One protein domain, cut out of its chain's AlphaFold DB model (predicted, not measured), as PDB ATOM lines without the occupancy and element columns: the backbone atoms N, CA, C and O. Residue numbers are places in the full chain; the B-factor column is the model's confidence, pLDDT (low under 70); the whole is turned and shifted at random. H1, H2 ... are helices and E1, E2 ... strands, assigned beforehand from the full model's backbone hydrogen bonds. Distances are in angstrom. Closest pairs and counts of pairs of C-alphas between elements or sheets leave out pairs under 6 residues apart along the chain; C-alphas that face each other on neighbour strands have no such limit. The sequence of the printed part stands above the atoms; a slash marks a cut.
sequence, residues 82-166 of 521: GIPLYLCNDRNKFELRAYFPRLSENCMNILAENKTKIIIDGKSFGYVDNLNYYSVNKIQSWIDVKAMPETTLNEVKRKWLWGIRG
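This is residues 82 to 166 of the 521 residues of an uncharacterized protein of Clostridium sp. SM-530-WT-3G (UniProt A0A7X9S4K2). What is the overall shape? Two small antiparallel sheets follow one another along an elongated body without meeting face to face: the strongly twisted sheet E1 E2 E5, whose hairpin of E1 and E2 reaches to one end, and the sheet E4 E3 E6 farther along. Beside the second sheet, H2 packs next to E6, while H1 lies at the end away from the hairpin and only grazes that sheet. What is it made of? The printed part has 85 residues, with six named strands and two named helices in the order E1 E2 H1 E3 E4 E5 E6 H2, and its class is mixed, helices and strands. How large is it? It is compact, with a radius of gyration of the C-alphas of 13.1 A, and spans 41 by 24 by 20 A.

How is the first sheet paired? E1, residues 85 to 90, and E2, residues 93 to 99, are an antiparallel hairpin, with N 88 and O 95 2.8 A apart. E5, residues 133 to 136, is antiparallel to E2, with N 98 and O 134 2.8 A apart; the sheet is only just strongly twisted, up to 4.4 A off its best plane. What forms the second sheet? E3, residues 117 to 120, is the inner strand, antiparallel to E4, residues 123 to 127, with N 118 and O 126 2.8 A apart, and to E6, residues 145 to 148, with N 119 and O 146 2.8 A apart. E4 and E5 are only just apart, at 8.3 A. Where are the helices? H2, residues 154 to 161, is on the second sheet at a height of 7.1 A, over none of its strands; its closest C-alphas to E6 are those of Leu 161 and Val 145, 5.2 A apart. H1, residues 105 to 113, only grazes this sheet with residues 111 to 112, and is close to H2 but not clearly touching, the closest C-alphas being Cys 107 and Glu 155, 7.6 A apart. In H1 and H2 every O i to N i+4 pair is within hydrogen-bond range.

Where do the strands run? E1 begins at C-alpha 85 (4.646, 3.488, -7.467) and measures 15.9 A; E2 measures 18.4 A, E4 12.2 A, E6 10.2 A, E3 9.9 A and E5 9.4 A. Where are the helices? H1 measures 11.9 A from C-alpha 105 (13.641, -17.697, -9.366), and H2 measures 9.5 A, ending at C-alpha 161 (13.091, -2.125, -17.800).

How far does it reach? The two C-alphas farthest apart are those of Asn 92 and Thr 152, 41.7 A. Are there cuts or long links? The printed part has no cut, and no link is long; E5 to E6 is short, the others tight. How confident is the model? The mean pLDDT of the printed part is 88.8, and no printed residue is under 70.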
ATOM      1  N   GLY A  82       5.046   0.995 -15.479       85.69
ATOM      2  CA  GLY A  82       6.186   0.087 -15.421       85.69
ATOM      3  C   GLY A  82       6.300  -0.511 -14.022       85.69
ATOM      4  O   GLY A  82       5.405  -1.235 -13.581       85.69
ATOM      5  N   ILE A  83       7.364  -0.159 -13.305       90.88
ATOM      6  CA  ILE A  83       7.503  -0.479 -11.884       90.88
ATOM      7  C   ILE A  83       6.468   0.344 -11.086       90.88
ATOM      8  O   ILE A  83       6.458   1.580 -11.158       90.88
ATOM      9  N   PRO A  84       5.581  -0.311 -10.318       88.69
ATOM     10  CA  PRO A  84       4.479   0.348  -9.635       88.69
ATOM     11  C   PRO A  84       4.969   1.277  -8.521       88.69
ATOM     12  O   PRO A  84       5.857   0.944  -7.735       88.69
ATOM     13  N   LEU A  85       4.334   2.446  -8.440       91.44
ATOM     14  CA  LEU A  85       4.646   3.488  -7.467       91.44
ATOM     15  C   LEU A  85       3.604   3.494  -6.350       91.44
ATOM     16  O   LEU A  85       2.399   3.543  -6.610       91.44
ATOM     17  N   TYR A  86       4.079   3.486  -5.113       92.31
ATOM     18  CA  TYR A  86       3.265   3.488  -3.909       92.31
ATOM     19  C   TYR A  86       3.546   4.749  -3.114       92.31
ATOM     20  O   TYR A  86       4.689   5.181  -3.004       92.31
ATOM     21  N   LEU A  87       2.494   5.323  -2.555       93.69
ATOM     22  CA  LEU A  87       2.546   6.421  -1.612       93.69
ATOM     23  C   LEU A  87       2.396   5.814  -0.217       93.69
ATOM     24  O   LEU A  87       1.295   5.451   0.180       93.69
ATOM     25  N   CYS A  88       3.506   5.636   0.490       93.06
ATOM     26  CA  CYS A  88       3.565   4.974   1.790       93.06
ATOM     27  C   CYS A  88       3.469   6.005   2.914       93.06
ATOM     28  O   CYS A  88       4.162   7.018   2.870       93.06
ATOM     29  N   ASN A  89       2.621   5.750   3.907       91.88
ATOM     30  CA  ASN A  89       2.451   6.598   5.082       91.88
ATOM     31  C   ASN A  89       3.355   6.125   6.224       91.88
ATOM     32  O   ASN A  89       3.284   4.967   6.629       91.88
ATOM     33  N   ASP A  90       4.124   7.041   6.797       86.56
ATOM     34  CA  ASP A  90       4.791   6.882   8.082       86.56
ATOM     35  C   ASP A  90       4.409   8.058   8.992       86.56
ATOM     36  O   ASP A  90       4.911   9.177   8.860       86.56
ATOM     37  N   ARG A  91       3.464   7.824   9.911       82.25
ATOM     38  CA  ARG A  91       3.039   8.802  10.935       82.25
ATOM     39  C   ARG A  91       2.711  10.195  10.356       82.25
ATOM     40  O   ARG A  91       3.167  11.213  10.873       82.25
ATOM     41  N   ASN A  92       1.903  10.238   9.293       83.38
ATOM     42  CA  ASN A  92       1.450  11.440   8.563       83.38
ATOM     43  C   ASN A  92       2.505  12.105   7.661       83.38
ATOM     44  O   ASN A  92       2.216  13.129   7.026       83.38
ATOM     45  N   LYS A  93       3.707  11.530   7.576       91.00
ATOM     46  CA  LYS A  93       4.706  11.854   6.559       91.00
ATOM     47  C   LYS A  93       4.682  10.760   5.513       91.00
ATOM     48  O   LYS A  93       4.827   9.586   5.828       91.00
ATOM     49  N   PHE A  94       4.491  11.148   4.266       94.69
ATOM     50  CA  PHE A  94       4.441  10.186   3.183       94.69
ATOM     51  C   PHE A  94       5.742  10.154   2.394       94.69
ATOM     52  O   PHE A  94       6.435  11.161   2.259       94.69
ATOM     53  N   GLU A  95       6.022   8.990   1.824       94.69
ATOM     54  CA  GLU A  95       7.141   8.734   0.928       94.69
ATOM     55  C   GLU A  95       6.633   8.007  -0.320       94.69
ATOM     56  O   GLU A  95       5.733   7.170  -0.241       94.69
ATOM     57  N   LEU A  96       7.218   8.301  -1.480       94.44
ATOM     58  CA  LEU A  96       6.942   7.562  -2.705       94.44
ATOM     59  C   LEU A  96       7.979   6.456  -2.893       94.44
ATOM     60  O   LEU A  96       9.178   6.718  -2.961       94.44
ATOM     61  N   ARG A  97       7.510   5.215  -2.994       93.69
ATOM     62  CA  ARG A  97       8.341   4.018  -3.135       93.69
ATOM     63  C   ARG A  97       7.939   3.252  -4.386       93.69
ATOM     64  O   ARG A  97       6.787   2.848  -4.536       93.69
ATOM     65  N   ALA A  98       8.886   3.066  -5.296       92.94
ATOM     66  CA  ALA A  98       8.737   2.210  -6.461       92.94
ATOM     67  C   ALA A  98       9.159   0.788  -6.079       92.94
ATOM     68  O   ALA A  98      10.347   0.530  -5.882       92.94
ATOM     69  N   TYR A  99       8.194  -0.119  -5.925       89.19
ATOM     70  CA  TYR A  99       8.466  -1.500  -5.522       89.19
ATOM     71  C   TYR A  99       8.685  -2.360  -6.757       89.19
ATOM     72  O   TYR A  99       7.796  -2.472  -7.602       89.19
ATOM     73  N   PHE A 100       9.863  -2.971  -6.849       87.81
ATOM     74  CA  PHE A 100      10.212  -3.833  -7.970       87.81
ATOM     75  C   PHE A 100       9.342  -5.095  -7.917       87.81
ATOM     76  O   PHE A 100       9.394  -5.822  -6.922       87.81
ATOM     77  N   PRO A 101       8.524  -5.376  -8.952       84.50
ATOM     78  CA  PRO A 101       7.752  -6.610  -8.995       84.50
ATOM     79  C   PRO A 101       8.693  -7.811  -8.930       84.50
ATOM     80  O   PRO A 101       9.717  -7.808  -9.613       84.50
ATOM     81  N   ARG A 102       8.361  -8.849  -8.160       82.00
ATOM     82  CA  ARG A 102       9.224 -10.033  -8.088       82.00
ATOM     83  C   ARG A 102       9.353 -10.702  -9.456       82.00
ATOM     84  O   ARG A 102       8.374 -10.809 -10.208       82.00
ATOM     85  N   LEU A 103      10.572 -11.129  -9.760       82.81
ATOM     86  CA  LEU A 103      10.886 -11.968 -10.911       82.81
ATOM     87  C   LEU A 103      10.826 -13.442 -10.513       82.81
ATOM     88  O   LEU A 103      10.860 -13.771  -9.325       82.81
ATOM     89  N   SER A 104      10.767 -14.306 -11.519       76.12
ATOM     90  CA  SER A 104      10.972 -15.738 -11.340       76.12
ATOM     91  C   SER A 104      12.323 -16.073 -10.699       76.12
ATOM     92  O   SER A 104      13.307 -15.374 -10.942       76.12
ATOM     93  N   GLU A 105      12.397 -17.155  -9.923       78.12
ATOM     94  CA  GLU A 105      13.641 -17.697  -9.366       78.12
ATOM     95  C   GLU A 105      14.646 -17.986 -10.477       78.12
ATOM     96  O   GLU A 105      15.804 -17.604 -10.358       78.12
ATOM     97  N   ASN A 106      14.206 -18.545 -11.606       81.81
ATOM     98  CA  ASN A 106      15.074 -18.731 -12.766       81.81
ATOM     99  C   ASN A 106      15.655 -17.404 -13.292       81.81
ATOM    100  O   ASN A 106      16.861 -17.308 -13.515       81.81
ATOM    101  N   CYS A 107      14.836 -16.356 -13.463       85.81
ATOM    102  CA  CYS A 107      15.360 -15.049 -13.874       85.81
ATOM    103  C   CYS A 107      16.286 -14.450 -12.811       85.81
ATOM    104  O   CYS A 107      17.326 -13.905 -13.168       85.81
ATOM    105  N   MET A 108      15.937 -14.555 -11.528       88.00
ATOM    106  CA  MET A 108      16.767 -14.059 -10.428       88.00
ATOM    107  C   MET A 108      18.125 -14.761 -10.392       88.00
ATOM    108  O   MET A 108      19.138 -14.074 -10.330       88.00
ATOM    109  N   ASN A 109      18.161 -16.088 -10.527       87.75
ATOM    110  CA  ASN A 109      19.395 -16.871 -10.547       87.75
ATOM    111  C   ASN A 109      20.297 -16.456 -11.715       87.75
ATOM    112  O   ASN A 109      21.460 -16.136 -11.500       87.75
ATOM    113  N   ILE A 110      19.743 -16.343 -12.930       89.94
ATOM    114  CA  ILE A 110      20.496 -15.878 -14.108       89.94
ATOM    115  C   ILE A 110      21.051 -14.465 -13.879       89.94
ATOM    116  O   ILE A 110      22.182 -14.160 -14.260       89.94
ATOM    117  N   LEU A 111      20.267 -13.565 -13.282       91.44
ATOM    118  CA  LEU A 111      20.718 -12.201 -13.010       91.44
ATOM    119  C   LEU A 111      21.820 -12.162 -11.941       91.44
ATOM    120  O   LEU A 111      22.776 -11.400 -12.107       91.44
ATOM    121  N   ALA A 112      21.695 -12.973 -10.889       90.75
ATOM    122  CA  ALA A 112      22.650 -13.093  -9.793       90.75
ATOM    123  C   ALA A 112      23.984 -13.697 -10.258       90.75
ATOM    124  O   ALA A 112      25.044 -13.127  -9.994       90.75
ATOM    125  N   GLU A 113      23.941 -14.785 -11.035       92.12
ATOM    126  CA  GLU A 113      25.114 -15.414 -11.663       92.12
ATOM    127  C   GLU A 113      25.887 -14.413 -12.530       92.12
ATOM    128  O   GLU A 113      27.111 -14.306 -12.443       92.12
ATOM    129  N   ASN A 114      25.157 -13.594 -13.293       92.06
ATOM    130  CA  ASN A 114      25.730 -12.530 -14.117       92.06
ATOM    131  C   ASN A 114      26.147 -11.280 -13.323       92.06
ATOM    132  O   ASN A 114      26.580 -10.291 -13.919       92.06
ATOM    133  N   LYS A 115      26.013 -11.291 -11.987       90.75
ATOM    134  CA  LYS A 115      26.289 -10.156 -11.089       90.75
ATOM    135  C   LYS A 115      25.618  -8.869 -11.571       90.75
ATOM    136  O   LYS A 115      26.221  -7.792 -11.578       90.75
ATOM    137  N   THR A 116      24.364  -8.998 -11.993       93.62
ATOM    138  CA  THR A 116      23.635  -7.914 -12.642       93.62
ATOM    139  C   THR A 116      23.375  -6.773 -11.661       93.62
ATOM    140  O   THR A 116      22.877  -6.972 -10.550       93.62
ATOM    141  N   LYS A 117      23.697  -5.552 -12.086       93.50
ATOM    142  CA  LYS A 117      23.402  -4.304 -11.384       93.50
ATOM    143  C   LYS A 117      22.204  -3.617 -12.013       93.50
ATOM    144  O   LYS A 117      22.109  -3.519 -13.236       93.50
ATOM    145  N   ILE A 118      21.339  -3.067 -11.173       94.31
ATOM    146  CA  ILE A 118      20.279  -2.162 -11.601       94.31
ATOM    147  C   ILE A 118      20.788  -0.725 -11.544       94.31
ATOM    148  O   ILE A 118      21.403  -0.284 -10.567       94.31
ATOM    149  N   ILE A 119      20.530   0.000 -12.625       94.81
ATOM    150  CA  ILE A 119      20.848   1.412 -12.797       94.81
ATOM    151  C   ILE A 119      19.538   2.171 -12.929       94.81
ATOM    152  O   ILE A 119      18.713   1.824 -13.770       94.81
ATOM    153  N   ILE A 120      19.372   3.208 -12.113       93.56
ATOM    154  CA  ILE A 120      18.192   4.072 -12.097       93.56
ATOM    155  C   ILE A 120      18.659   5.498 -12.403       93.56
ATOM    156  O   ILE A 120      19.542   6.011 -11.712       93.56
ATOM    157  N   ASP A 121      18.130   6.110 -13.465       89.75
ATOM    158  CA  ASP A 121      18.545   7.430 -13.978       89.75
ATOM    159  C   ASP A 121      20.071   7.582 -14.119       89.75
ATOM    160  O   ASP A 121      20.688   8.553 -13.671       89.75
ATOM    161  N   GLY A 122      20.716   6.565 -14.693       87.94
ATOM    162  CA  GLY A 122      22.165   6.556 -14.918       87.94
ATOM    163  C   GLY A 122      23.017   6.340 -13.662       87.94
ATOM    164  O   GLY A 122      24.239   6.274 -13.769       87.94
ATOM    165  N   LYS A 123      22.411   6.180 -12.478       89.56
ATOM    166  CA  LYS A 123      23.124   5.885 -11.228       89.56
ATOM    167  C   LYS A 123      22.977   4.422 -10.846       89.56
ATOM    168  O   LYS A 123      21.878   3.875 -10.876       89.56
ATOM    169  N   SER A 124      24.083   3.790 -10.454       89.31
ATOM    170  CA  SER A 124      24.038   2.432  -9.909       89.31
ATOM    171  C   SER A 124      23.238   2.438  -8.609       89.31
ATOM    172  O   SER A 124      23.584   3.152  -7.671       89.31
ATOM    173  N   PHE A 125      22.145   1.678  -8.589       87.81
ATOM    174  CA  PHE A 125      21.283   1.541  -7.423       87.81
ATOM    175  C   PHE A 125      21.736   0.375  -6.541       87.81
ATOM    176  O   PHE A 125      21.856   0.523  -5.330       87.81
ATOM    177  N   GLY A 126      22.036  -0.771  -7.152       87.56
ATOM    178  CA  GLY A 126      22.494  -1.953  -6.431       87.56
ATOM    179  C   GLY A 126      22.470  -3.217  -7.280       87.56
ATOM    180  O   GLY A 126      22.092  -3.187  -8.453       87.56
ATOM    181  N   TYR A 127      22.890  -4.327  -6.679       87.12
ATOM    182  CA  TYR A 127      22.773  -5.665  -7.260       87.12
ATOM    183  C   TYR A 127      21.354  -6.209  -7.110       87.12
ATOM    184  O   TYR A 127      20.683  -5.891  -6.127       87.12
ATOM    185  N   VAL A 128      20.943  -7.046  -8.069       85.12
ATOM    186  CA  VAL A 128      19.599  -7.649  -8.156       85.12
ATOM    187  C   VAL A 128      19.143  -8.308  -6.844       85.12
ATOM    188  O   VAL A 128      17.988  -8.140  -6.455       85.12
ATOM    189  N   ASP A 129      20.058  -8.935  -6.107       76.19
ATOM    190  CA  ASP A 129      19.763  -9.701  -4.886       76.19
ATOM    191  C   ASP A 129      19.291  -8.844  -3.697       76.19
ATOM    192  O   ASP A 129      18.698  -9.361  -2.755       76.19
ATOM    193  N   ASN A 130      19.514  -7.526  -3.746       71.81
ATOM    194  CA  ASN A 130      19.173  -6.585  -2.673       71.81
ATOM    195  C   ASN A 130      18.098  -5.559  -3.084       71.81
ATOM    196  O   ASN A 130      17.930  -4.533  -2.418       71.81
ATOM    197  N   LEU A 131      17.370  -5.787  -4.184       78.62
ATOM    198  CA  LEU A 131      16.312  -4.873  -4.623       78.62
ATOM    199  C   LEU A 131      14.983  -5.138  -3.913       78.62
ATOM    200  O   LEU A 131      14.269  -6.083  -4.226       78.62
ATOM    201  N   ASN A 132      14.610  -4.213  -3.028       79.44
ATOM    202  CA  ASN A 132      13.267  -4.152  -2.446       79.44
ATOM    203  C   ASN A 132      12.428  -3.048  -3.109       79.44
ATOM    204  O   ASN A 132      11.423  -3.311  -3.770       79.44
ATOM    205  N   TYR A 133      12.849  -1.793  -2.948       90.25
ATOM    206  CA  TYR A 133      12.174  -0.632  -3.519       90.25
ATOM    207  C   TYR A 133      13.159   0.507  -3.776       90.25
ATOM    208  O   TYR A 133      14.221   0.568  -3.162       90.25
ATOM    209  N   TYR A 134      12.776   1.430  -4.654       92.44
ATOM    210  CA  TYR A 134      13.478   2.687  -4.894       92.44
ATOM    211  C   TYR A 134      12.644   3.871  -4.388       92.44
ATOM    212  O   TYR A 134      11.477   4.016  -4.758       92.44
ATOM    213  N   SER A 135      13.232   4.719  -3.545       92.50
ATOM    214  CA  SER A 135      12.588   5.945  -3.059       92.50
ATOM    215  C   SER A 135      12.579   7.017  -4.146       92.50
ATOM    216  O   SER A 135      13.627   7.514  -4.561       92.50
ATOM    217  N   VAL A 136      11.387   7.413  -4.588       93.38
ATOM    218  CA  VAL A 136      11.203   8.462  -5.593       93.38
ATOM    219  C   VAL A 136      11.001   9.798  -4.891       93.38
ATOM    220  O   VAL A 136       9.951  10.060  -4.314       93.38
ATOM    221  N   ASN A 137      11.999  10.677  -4.972       91.06
ATOM    222  CA  ASN A 137      11.958  11.999  -4.339       91.06
ATOM    223  C   ASN A 137      11.972  13.165  -5.337       91.06
ATOM    224  O   ASN A 137      12.032  14.318  -4.919       91.06
ATOM    225  N   LYS A 138      11.937  12.894  -6.646       90.50
ATOM    226  CA  LYS A 138      11.969  13.906  -7.710       90.50
ATOM    227  C   LYS A 138      10.707  13.856  -8.555       90.50
ATOM    228  O   LYS A 138      10.232  12.779  -8.910       90.50
ATOM    229  N   ILE A 139      10.209  15.032  -8.922       90.12
ATOM    230  CA  ILE A 139       9.122  15.170  -9.892       90.12
ATOM    231  C   ILE A 139       9.735  15.192 -11.291       90.12
ATOM    232  O   ILE A 139      10.362  16.170 -11.693       90.12
ATOM    233  N   GLN A 140       9.548  14.097 -12.020       89.19
ATOM    234  CA  GLN A 140       9.943  13.932 -13.418       89.19
ATOM    235  C   GLN A 140       8.855  13.175 -14.181       89.19
ATOM    236  O   GLN A 140       7.924  12.658 -13.564       89.19
ATOM    237  N   SER A 141       8.924  13.142 -15.512       87.25
ATOM    238  CA  SER A 141       7.929  12.460 -16.354       87.25
ATOM    239  C   SER A 141       8.132  10.943 -16.383       87.25
ATOM    240  O   SER A 141       7.161  10.182 -16.357       87.25
ATOM    241  N   TRP A 142       9.387  10.500 -16.399       91.06
ATOM    242  CA  TRP A 142       9.788   9.098 -16.439       91.06
ATOM    243  C   TRP A 142      11.131   8.917 -15.730       91.06
ATOM    244  O   TRP A 142      11.926   9.851 -15.692       91.06
ATOM    245  N   ILE A 143      11.346   7.742 -15.146       93.38
ATOM    246  CA  ILE A 143      12.590   7.338 -14.484       93.38
ATOM    247  C   ILE A 143      13.097   6.106 -15.222       93.38
ATOM    248  O   ILE A 143      12.392   5.090 -15.291       93.38
ATOM    249  N   ASP A 144      14.299   6.188 -15.774       93.38
ATOM    250  CA  ASP A 144      14.851   5.109 -16.583       93.38
ATOM    251  C   ASP A 144      15.465   4.034 -15.696       93.38
ATOM    252  O   ASP A 144      16.232   4.327 -14.778       93.38
ATOM    253  N   VAL A 145      15.165   2.772 -16.004       94.75
ATOM    254  CA  VAL A 145      15.717   1.611 -15.301       94.75
ATOM    255  C   VAL A 145      16.424   0.708 -16.300       94.75
ATOM    256  O   VAL A 145      15.840   0.277 -17.292       94.75
ATOM    257  N   LYS A 146      17.697   0.419 -16.033       94.88
ATOM    258  CA  LYS A 146      18.559  -0.424 -16.870       94.88
ATOM    259  C   LYS A 146      19.185  -1.538 -16.039       94.88
ATOM    260  O   LYS A 146      19.413  -1.374 -14.842       94.88
ATOM    261  N   ALA A 147      19.494  -2.650 -16.695       93.75
ATOM    262  CA  ALA A 147      20.279  -3.745 -16.139       93.75
ATOM    263  C   ALA A 147      21.674  -3.754 -16.783       93.75
ATOM    264  O   ALA A 147      21.787  -3.558 -17.994       93.75
ATOM    265  N   MET A 148      22.721  -3.953 -15.980       92.81
ATOM    266  CA  MET A 148      24.104  -4.112 -16.441       92.81
ATOM    267  C   MET A 148      24.738  -5.378 -15.841       92.81
ATOM    268  O   MET A 148      24.838  -5.445 -14.616       92.81
ATOM    269  N   PRO A 149      25.215  -6.343 -16.652       91.94
ATOM    270  CA  PRO A 149      25.165  -6.358 -18.119       91.94
ATOM    271  C   PRO A 149      23.725  -6.379 -18.663       91.94
ATOM    272  O   PRO A 149      22.778  -6.681 -17.933       91.94
ATOM    273  N   GLU A 150      23.552  -5.984 -19.928       91.56
ATOM    274  CA  GLU A 150      22.232  -5.970 -20.563       91.56
ATOM    275  C   GLU A 150      21.637  -7.384 -20.573       91.56
ATOM    276  O   GLU A 150      22.325  -8.364 -20.857       91.56
ATOM    277  N   THR A 151      20.346  -7.494 -20.257       88.88
ATOM    278  CA  THR A 151      19.650  -8.780 -20.177       88.88
ATOM    279  C   THR A 151      18.681  -8.969 -21.336       88.88
ATOM    280  O   THR A 151      17.932  -8.069 -21.725       88.88
ATOM    281  N   THR A 152      18.641 -10.185 -21.870       85.88
ATOM    282  CA  THR A 152      17.675 -10.597 -22.894       85.88
ATOM    283  C   THR A 152      16.380 -11.151 -22.294       85.88
ATOM    284  O   THR A 152      15.435 -11.413 -23.037       85.88
ATOM    285  N   LEU A 153      16.291 -11.276 -20.963       84.44
ATOM    286  CA  LEU A 153      15.147 -11.857 -20.261       84.44
ATOM    287  C   LEU A 153      13.883 -10.995 -20.429       84.44
ATOM    288  O   LEU A 153      13.766  -9.893 -19.887       84.44
ATOM    289  N   ASN A 154      12.892 -11.529 -21.148       82.19
ATOM    290  CA  ASN A 154      11.633 -10.831 -21.440       82.19
ATOM    291  C   ASN A 154      10.825 -10.481 -20.181       82.19
ATOM    292  O   ASN A 154      10.081  -9.503 -20.174       82.19
ATOM    293  N   GLU A 155      10.932 -11.271 -19.112       80.00
ATOM    294  CA  GLU A 155      10.279 -10.947 -17.842       80.00
ATOM    295  C   GLU A 155      10.847  -9.661 -17.228       80.00
ATOM    296  O   GLU A 155      10.077  -8.772 -16.865       80.00
ATOM    297  N   VAL A 156      12.175  -9.525 -17.203       87.12
ATOM    298  CA  VAL A 156      12.872  -8.338 -16.688       87.12
ATOM    299  C   VAL A 156      12.532  -7.115 -17.531       87.12
ATOM    300  O   VAL A 156      12.180  -6.068 -16.988       87.12
ATOM    301  N   LYS A 157      12.551  -7.263 -18.863       87.25
ATOM    302  CA  LYS A 157      12.155  -6.198 -19.797       87.25
ATOM    303  C   LYS A 157      10.758  -5.659 -19.485       87.25
ATOM    304  O   LYS A 157      10.589  -4.453 -19.337       87.25
ATOM    305  N   ARG A 158       9.787  -6.561 -19.304       83.00
ATOM    306  CA  ARG A 158       8.381  -6.220 -19.036       83.00
ATOM    307  C   ARG A 158       8.138  -5.648 -17.643       83.00
ATOM    308  O   ARG A 158       7.406  -4.676 -17.506       83.00
ATOM    309  N   LYS A 159       8.702  -6.263 -16.602       83.88
ATOM    310  CA  LYS A 159       8.415  -5.881 -15.211       83.88
ATOM    311  C   LYS A 159       9.247  -4.684 -14.753       83.88
ATOM    312  O   LYS A 159       8.752  -3.893 -13.954       83.88
ATOM    313  N   TRP A 160      10.500  -4.571 -15.201       90.19
ATOM    314  CA  TRP A 160      11.471  -3.614 -14.655       90.19
ATOM    315  C   TRP A 160      11.938  -2.579 -15.678       90.19
ATOM    316  O   TRP A 160      11.913  -1.386 -15.387       90.19
ATOM    317  N   LEU A 161      12.357  -3.007 -16.874       92.25
ATOM    318  CA  LEU A 161      13.091  -2.125 -17.800       92.25
ATOM    319  C   LEU A 161      12.206  -1.152 -18.584       92.25
ATOM    320  O   LEU A 161      12.731  -0.256 -19.240       92.25
ATOM    321  N   TRP A 162      10.878  -1.256 -18.474       91.06
ATOM    322  CA  TRP A 162      10.008  -0.157 -18.894       91.06
ATOM    323  C   TRP A 162      10.231   1.109 -18.057       91.06
ATOM    324  O   TRP A 162       9.901   2.191 -18.526       91.06
ATOM    325  N   GLY A 163      10.847   1.002 -16.875       93.69
ATOM    326  CA  GLY A 163      11.153   2.125 -15.995       93.69
ATOM    327  C   GLY A 163      10.046   2.399 -14.983       93.69
ATOM    328  O   GLY A 163       9.149   1.581 -14.777       93.69
ATOM    329  N   ILE A 164      10.117   3.557 -14.333       93.94
ATOM    330  CA  ILE A 164       9.086   4.031 -13.406       93.94
ATOM    331  C   ILE A 164       8.436   5.253 -14.047       93.94
ATOM    332  O   ILE A 164       9.100   6.254 -14.311       93.94
ATOM    333  N   ARG A 165       7.120   5.222 -14.265       91.75
ATOM    334  CA  ARG A 165       6.386   6.440 -14.637       91.75
ATOM    335  C   ARG A 165       6.551   7.452 -13.513       91.75
ATOM    336  O   ARG A 165       6.236   7.137 -12.363       91.75
ATOM    337  N   GLY A 166       7.015   8.652 -13.828       89.44
ATOM    338  CA  GLY A 166       7.189   9.695 -12.828       89.44
ATOM    339  C   GLY A 166       5.852  10.257 -12.328       89.44
ATOM    340  O   GLY A 166       4.782   9.770 -12.698       89.44
TER     341      GLY A 166